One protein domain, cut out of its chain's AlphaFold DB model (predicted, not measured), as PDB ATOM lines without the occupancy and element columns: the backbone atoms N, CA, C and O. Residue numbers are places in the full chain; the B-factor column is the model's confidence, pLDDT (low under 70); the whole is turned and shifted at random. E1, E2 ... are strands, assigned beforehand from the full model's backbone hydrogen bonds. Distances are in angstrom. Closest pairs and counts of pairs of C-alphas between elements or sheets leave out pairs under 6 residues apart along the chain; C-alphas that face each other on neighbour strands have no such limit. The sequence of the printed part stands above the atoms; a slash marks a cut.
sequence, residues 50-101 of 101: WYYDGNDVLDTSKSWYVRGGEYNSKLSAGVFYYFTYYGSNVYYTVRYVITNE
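AT A GLANCE: This is residues 50 to 101 of the 101 residues of an uncharacterized protein of Mycoplasma sp. CAG:611 (UniProt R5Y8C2). There is little regular structure: a small ribbon of two short antiparallel strands, E1 and E2, forms a hairpin with a wide loop, residues 68 to 81, and long unnamed stretches run before and after it. The last residues, 95 to 101, stick out as a free tail. The printed part has 52 residues, with no named helix and two named strands, E1 then E2; the class is all strand, with 8 residues in named elements. The whole is loose, with a radius of gyration of the C-alphas of 12.5 A and spans of 37 by 25 by 21 A.

IN THESE COORDINATES: E1, residues 64 to 67, begins at C-alpha 64 (43.642, -22.599, -37.612) and is 10.1 A long. E2, residues 82 to 85, is 9.9 A long and ends at C-alpha 85 (45.954, -25.722, -40.714).

HOW THE PARTS SIT: E1 and E2 are antiparallel neighbours at 152 degrees. C-alphas 67 and 82 face each other at 4.4 A. N 85 and O 64, 2.8 A apart, are within hydrogen-bond range.

THE WHOLE: The C-alphas of Lys 74 and Glu 101 are the farthest apart, 38.5 A. The printed part has no cut. The link from E1 to E2 is long, 14 residues. The pLDDT is under 70 at residues 50 to 58, 89 to 90 and 101.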
ATOM      1  N   TRP A  50      26.202 -34.959 -45.931       66.19
ATOM      2  CA  TRP A  50      26.839 -34.147 -44.886       66.19
ATOM      3  C   TRP A  50      28.071 -34.815 -44.268       66.19
ATOM      4  O   TRP A  50      28.928 -34.133 -43.724       66.19
ATOM      5  N   TYR A  51      28.171 -36.143 -44.362       59.66
ATOM      6  CA  TYR A  51      29.323 -36.906 -43.869       59.66
ATOM      7  C   TYR A  51      30.426 -37.118 -44.916       59.66
ATOM      8  O   TYR A  51      31.456 -37.698 -44.581       59.66
ATOM      9  N   TYR A  52      30.208 -36.715 -46.173       60.62
ATOM     10  CA  TYR A  52      31.233 -36.796 -47.226       60.62
ATOM     11  C   TYR A  52      32.159 -35.586 -47.248       60.62
ATOM     12  O   TYR A  52      33.243 -35.645 -47.834       60.62
ATOM     13  N   ASP A  53      31.733 -34.512 -46.597       63.84
ATOM     14  CA  ASP A  53      32.572 -33.376 -46.304       63.84
ATOM     15  C   ASP A  53      33.767 -33.877 -45.471       63.84
ATOM     16  O   ASP A  53      33.615 -34.536 -44.441       63.84
ATOM     17  N   GLY A  54      34.975 -33.649 -45.990       62.97
ATOM     18  CA  GLY A  54      36.226 -33.987 -45.316       62.97
ATOM     19  C   GLY A  54      36.269 -33.410 -43.901       62.97
ATOM     20  O   GLY A  54      36.073 -32.211 -43.710       62.97
ATOM     21  N   ASN A  55      36.536 -34.293 -42.940       63.75
ATOM     22  CA  ASN A  55      36.622 -33.978 -41.523       63.75
ATOM     23  C   ASN A  55      38.038 -34.293 -41.057       63.75
ATOM     24  O   ASN A  55      38.421 -35.463 -40.967       63.75
ATOM     25  N   ASP A  56      38.821 -33.256 -40.786       65.56
ATOM     26  CA  ASP A  56      40.112 -33.432 -40.129       65.56
ATOM     27  C   ASP A  56      39.911 -33.628 -38.616       65.56
ATOM     28  O   ASP A  56      38.926 -33.164 -38.026       65.56
ATOM     29  N   VAL A  57      40.824 -34.351 -37.973       67.19
ATOM     30  CA  VAL A  57      40.764 -34.590 -36.522       67.19
ATOM     31  C   VAL A  57      41.346 -33.376 -35.793       67.19
ATOM     32  O   VAL A  57      42.202 -32.674 -36.327       67.19
ATOM     33  N   LEU A  58      40.866 -33.103 -34.575       64.56
ATOM     34  CA  LEU A  58      41.386 -32.022 -33.735       64.56
ATOM     35  C   LEU A  58      42.895 -32.220 -33.504       64.56
ATOM     36  O   LEU A  58      43.303 -33.148 -32.807       64.56
ATOM     37  N   ASP A  59      43.710 -31.347 -34.089       74.31
ATOM     38  CA  ASP A  59      45.168 -31.379 -33.992       74.31
ATOM     39  C   ASP A  59      45.647 -30.131 -33.249       74.31
ATOM     40  O   ASP A  59      45.564 -29.012 -33.755       74.31
ATOM     41  N   THR A  60      46.158 -30.321 -32.032       76.69
ATOM     42  CA  THR A  60      46.624 -29.228 -31.167       76.69
ATOM     43  C   THR A  60      47.882 -28.536 -31.689       76.69
ATOM     44  O   THR A  60      48.235 -27.473 -31.184       76.69
ATOM     45  N   SER A  61      48.578 -29.116 -32.672       82.44
ATOM     46  CA  SER A  61      49.745 -28.499 -33.313       82.44
ATOM     47  C   SER A  61      49.373 -27.502 -34.418       82.44
ATOM     48  O   SER A  61      50.207 -26.699 -34.840       82.44
ATOM     49  N   LYS A  62      48.113 -27.512 -34.867       81.81
ATOM     50  CA  LYS A  62      47.599 -26.645 -35.928       81.81
ATOM     51  C   LYS A  62      46.712 -25.555 -35.334       81.81
ATOM     52  O   LYS A  62      45.770 -25.818 -34.595       81.81
ATOM     53  N   SER A  63      47.026 -24.304 -35.661       77.69
ATOM     54  CA  SER A  63      46.424 -23.133 -35.007       77.69
ATOM     55  C   SER A  63      45.105 -22.669 -35.633       77.69
ATOM     56  O   SER A  63      44.397 -21.871 -35.024       77.69
ATOM     57  N   TRP A  64      44.763 -23.135 -36.839       81.94
ATOM     58  CA  TRP A  64      43.642 -22.599 -37.612       81.94
ATOM     59  C   TRP A  64      42.699 -23.681 -38.123       81.94
ATOM     60  O   TRP A  64      43.126 -24.779 -38.477       81.94
ATOM     61  N   TYR A  65      41.420 -23.318 -38.227       80.56
ATOM     62  CA  TYR A  65      40.375 -24.129 -38.843       80.56
ATOM     63  C   TYR A  65      39.837 -23.413 -40.074       80.56
ATOM     64  O   TYR A  65      39.372 -22.274 -39.989       80.56
ATOM     65  N   VAL A  66      39.867 -24.101 -41.209       82.19
ATOM     66  CA  VAL A  66      39.298 -23.619 -42.469       82.19
ATOM     67  C   VAL A  66      38.017 -24.395 -42.743       82.19
ATOM     68  O   VAL A  66      37.926 -25.575 -42.413       82.19
ATOM     69  N   ARG A  67      37.012 -23.726 -43.315       85.56
ATOM     70  CA  ARG A  67      35.701 -24.306 -43.642       85.56
ATOM     71  C   ARG A  67      35.332 -24.051 -45.098       85.56
ATOM     72  O   ARG A  67      35.784 -23.067 -45.676       85.56
ATOM     73  N   GLY A  68      34.475 -24.896 -45.669       84.31
ATOM     74  CA  GLY A  68      33.866 -24.668 -46.988       84.31
ATOM     75  C   GLY A  68      34.648 -25.207 -48.190       84.31
ATOM     76  O   GLY A  68      34.039 -25.489 -49.216       84.31
ATOM     77  N   GLY A  69      35.959 -25.410 -48.054       84.12
ATOM     78  CA  GLY A  69      36.812 -25.979 -49.099       84.12
ATOM     79  C   GLY A  69      37.507 -24.936 -49.966       84.12
ATOM     80  O   GLY A  69      37.295 -23.731 -49.838       84.12
ATOM     81  N   GLU A  70      38.367 -25.430 -50.847       84.12
ATOM     82  CA  GLU A  70      39.139 -24.669 -51.825       84.12
ATOM     83  C   GLU A  70      38.589 -24.875 -53.240       84.12
ATOM     84  O   GLU A  70      37.797 -25.784 -53.507       84.12
ATOM     85  N   TYR A  71      39.069 -24.070 -54.193       85.38
ATOM     86  CA  TYR A  71      38.671 -24.166 -55.603       85.38
ATOM     87  C   TYR A  71      38.917 -25.560 -56.219       85.38
ATOM     88  O   TYR A  71      38.279 -25.926 -57.204       85.38
ATOM     89  N   ASN A  72      39.844 -26.338 -55.651       86.19
ATOM     90  CA  ASN A  72      40.233 -27.670 -56.113       86.19
ATOM     91  C   ASN A  72      39.639 -28.818 -55.267       86.19
ATOM     92  O   ASN A  72      39.898 -29.981 -55.581       86.19
ATOM     93  N   SER A  73      38.832 -28.529 -54.236       81.88
ATOM     94  CA  SER A  73      38.313 -29.534 -53.291       81.88
ATOM     95  C   SER A  73      37.204 -30.439 -53.859       81.88
ATOM     96  O   SER A  73      36.800 -31.398 -53.204       81.88
ATOM     97  N   LYS A  74      36.736 -30.199 -55.093       85.00
ATOM     98  CA  LYS A  74      35.743 -31.030 -55.811       85.00
ATOM     99  C   LYS A  74      34.514 -31.351 -54.938       85.00
ATOM    100  O   LYS A  74      33.909 -30.448 -54.378       85.00
ATOM    101  N   LEU A  75      34.145 -32.632 -54.841       80.69
ATOM    102  CA  LEU A  75      32.987 -33.128 -54.092       80.69
ATOM    103  C   LEU A  75      33.193 -33.135 -52.573       80.69
ATOM    104  O   LEU A  75      32.251 -33.438 -51.855       80.69
ATOM    105  N   SER A  76      34.404 -32.848 -52.091       78.19
ATOM    106  CA  SER A  76      34.687 -32.784 -50.656       78.19
ATOM    107  C   SER A  76      34.394 -31.407 -50.063       78.19
ATOM    108  O   SER A  76      34.317 -31.302 -48.847       78.19
ATOM    109  N   ALA A  77      34.243 -30.363 -50.890       83.81
ATOM    110  CA  ALA A  77      33.813 -29.043 -50.434       83.81
ATOM    111  C   ALA A  77      32.339 -29.064 -50.009       83.81
ATOM    112  O   ALA A  77      31.505 -29.678 -50.673       83.81
ATOM    113  N   GLY A  78      32.003 -28.324 -48.952       81.81
ATOM    114  CA  GLY A  78      30.648 -28.317 -48.415       81.81
ATOM    115  C   GLY A  78      30.520 -27.542 -47.109       81.81
ATOM    116  O   GLY A  78      31.493 -27.024 -46.563       81.81
ATOM    117  N   VAL A  79      29.289 -27.424 -46.615       81.56
ATOM    118  CA  VAL A  79      28.960 -26.667 -45.391       81.56
ATOM    119  C   VAL A  79      29.566 -27.312 -44.140       81.56
ATOM    120  O   VAL A  79      29.882 -26.606 -43.181       81.56
ATOM    121  N   PHE A  80      29.748 -28.629 -44.158       79.00
ATOM    122  CA  PHE A  80      30.342 -29.411 -43.080       79.00
ATOM    123  C   PHE A  80      31.826 -29.681 -43.311       79.00
ATOM    124  O   PHE A  80      32.462 -30.244 -42.431       79.00
ATOM    125  N   TYR A  81      32.402 -29.249 -44.438       80.94
ATOM    126  CA  TYR A  81      33.823 -29.443 -44.705       80.94
ATOM    127  C   TYR A  81      34.647 -28.556 -43.792       80.94
ATOM    128  O   TYR A  81      34.477 -27.328 -43.792       80.94
ATOM    129  N   TYR A  82      35.577 -29.169 -43.067       81.88
ATOM    130  CA  TYR A  82      36.572 -28.440 -42.303       81.88
ATOM    131  C   TYR A  82      37.898 -29.193 -42.220       81.88
ATOM    132  O   TYR A  82      37.955 -30.422 -42.186       81.88
ATOM    133  N   PHE A  83      38.985 -28.434 -42.128       80.69
ATOM    134  CA  PHE A  83      40.306 -28.998 -41.887       80.69
ATOM    135  C   PHE A  83      41.167 -28.091 -41.022       80.69
ATOM    136  O   PHE A  83      40.907 -26.890 -40.880       80.69
ATOM    137  N   THR A  84      42.190 -28.698 -40.429       82.06
ATOM    138  CA  THR A  84      43.129 -28.011 -39.550       82.06
ATOM    139  C   THR A  84      44.348 -27.540 -40.336       82.06
ATOM    140  O   THR A  84      44.836 -28.223 -41.241       82.06
ATOM    141  N   TYR A  85      44.881 -26.374 -39.974       79.19
ATOM    142  CA  TYR A  85      45.954 -25.722 -40.714       79.19
ATOM    143  C   TYR A  85      46.975 -25.013 -39.805       79.19
ATOM    144  O   TYR A  85      46.623 -24.432 -38.779       79.19
ATOM    145  N   TYR A  86      48.257 -25.043 -40.195       80.19
ATOM    146  CA  TYR A  86      49.379 -24.503 -39.404       80.19
ATOM    147  C   TYR A  86      49.488 -22.967 -39.426       80.19
ATOM    148  O   TYR A  86      50.094 -22.393 -38.531       80.19
ATOM    149  N   GLY A  87      48.872 -22.293 -40.402       71.12
ATOM    150  CA  GLY A  87      48.865 -20.827 -40.491       71.12
ATOM    151  C   GLY A  87      50.093 -20.229 -41.182       71.12
ATOM    152  O   GLY A  87      50.799 -19.425 -40.586       71.12
ATOM    153  N   SER A  88      50.352 -20.602 -42.439       71.00
ATOM    154  CA  SER A  88      51.311 -19.911 -43.315       71.00
ATOM    155  C   SER A  88      50.606 -19.079 -44.407       71.00
ATOM    156  O   SER A  88      49.410 -18.814 -44.312       71.00
ATOM    157  N   ASN A  89      51.344 -18.591 -45.412       62.62
ATOM    158  CA  ASN A  89      50.801 -17.818 -46.538       62.62
ATOM    159  C   ASN A  89      49.939 -18.723 -47.438       62.62
ATOM    160  O   ASN A  89      50.470 -19.623 -48.087       62.62
ATOM    161  N   VAL A  90      48.624 -18.497 -47.492       64.31
ATOM    162  CA  VAL A  90      47.697 -19.365 -48.242       64.31
ATOM    163  C   VAL A  90      46.527 -18.599 -48.832       64.31
ATOM    164  O   VAL A  90      46.115 -17.562 -48.322       64.31
ATOM    165  N   TYR A  91      45.955 -19.199 -49.875       71.69
ATOM    166  CA  TYR A  91      44.763 -18.786 -50.619       71.69
ATOM    167  C   TYR A  91      43.450 -18.931 -49.821       71.69
ATOM    168  O   TYR A  91      42.444 -19.394 -50.358       71.69
ATOM    169  N   TYR A  92      43.439 -18.556 -48.540       77.00
ATOM    170  CA  TYR A  92      42.234 -18.579 -47.711       77.00
ATOM    171  C   TYR A  92      41.709 -17.170 -47.473       77.00
ATOM    172  O   TYR A  92      42.462 -16.217 -47.289       77.00
ATOM    173  N   THR A  93      40.388 -17.054 -47.461       81.06
ATOM    174  CA  THR A  93      39.680 -15.823 -47.120       81.06
ATOM    175  C   THR A  93      38.863 -16.030 -45.851       81.06
ATOM    176  O   THR A  93      38.587 -17.162 -45.449       81.06
ATOM    177  N   VAL A  94      38.465 -14.932 -45.218       83.31
ATOM    178  CA  VAL A  94      37.654 -14.939 -43.999       83.31
ATOM    179  C   VAL A  94      36.268 -14.373 -44.285       83.31
ATOM    180  O   VAL A  94      36.102 -13.451 -45.082       83.31
ATOM    181  N   ARG A  95      35.253 -14.910 -43.603       86.19
ATOM    182  CA  ARG A  95      33.916 -14.313 -43.540       86.19
ATOM    183  C   ARG A  95      33.721 -13.738 -42.144       86.19
ATOM    184  O   ARG A  95      33.659 -14.494 -41.178       86.19
ATOM    185  N   TYR A  96      33.614 -12.419 -42.053       87.94
ATOM    186  CA  TYR A  96      33.338 -11.746 -40.789       87.94
ATOM    187  C   TYR A  96      31.888 -11.964 -40.360       87.94
ATOM    188  O   TYR A  96      30.972 -11.953 -41.184       87.94
ATOM    189  N   VAL A  97      31.697 -12.139 -39.056       89.81
ATOM    190  CA  VAL A  97      30.389 -12.111 -38.404       89.81
ATOM    191  C   VAL A  97      30.430 -10.940 -37.434       89.81
ATOM    192  O   VAL A  97      31.277 -10.913 -36.547       89.81
ATOM    193  N   ILE A  98      29.561  -9.953 -37.647       91.50
ATOM    194  CA  ILE A  98      29.443  -8.764 -36.800       91.50
ATOM    195  C   ILE A  98      28.107  -8.871 -36.078       91.50
ATOM    196  O   ILE A  98      27.065  -8.998 -36.722       91.50
ATOM    197  N   THR A  99      28.138  -8.832 -34.753       87.19
ATOM    198  CA  THR A  99      26.943  -8.767 -33.911       87.19
ATOM    199  C   THR A  99      26.898  -7.393 -33.264       87.19
ATOM    200  O   THR A  99      27.917  -6.933 -32.755       87.19
ATOM    201  N   ASN A 100      25.741  -6.735 -33.301       79.88
ATOM    202  CA  ASN A 100      25.518  -5.563 -32.464       79.88
ATOM    203  C   ASN A 100      25.167  -6.059 -31.060       79.88
ATOM    204  O   ASN A 100      24.297  -6.924 -30.938       79.88
ATOM    205  N   GLU A 101      25.878  -5.560 -30.054       67.31
ATOM    206  CA  GLU A 101      25.523  -5.756 -28.645       67.31
ATOM    207  C   GLU A 101      24.297  -4.908 -28.277       67.31
ATOM    208  O   GLU A 101      24.152  -3.791 -28.835       67.31
TER     209      GLU A 101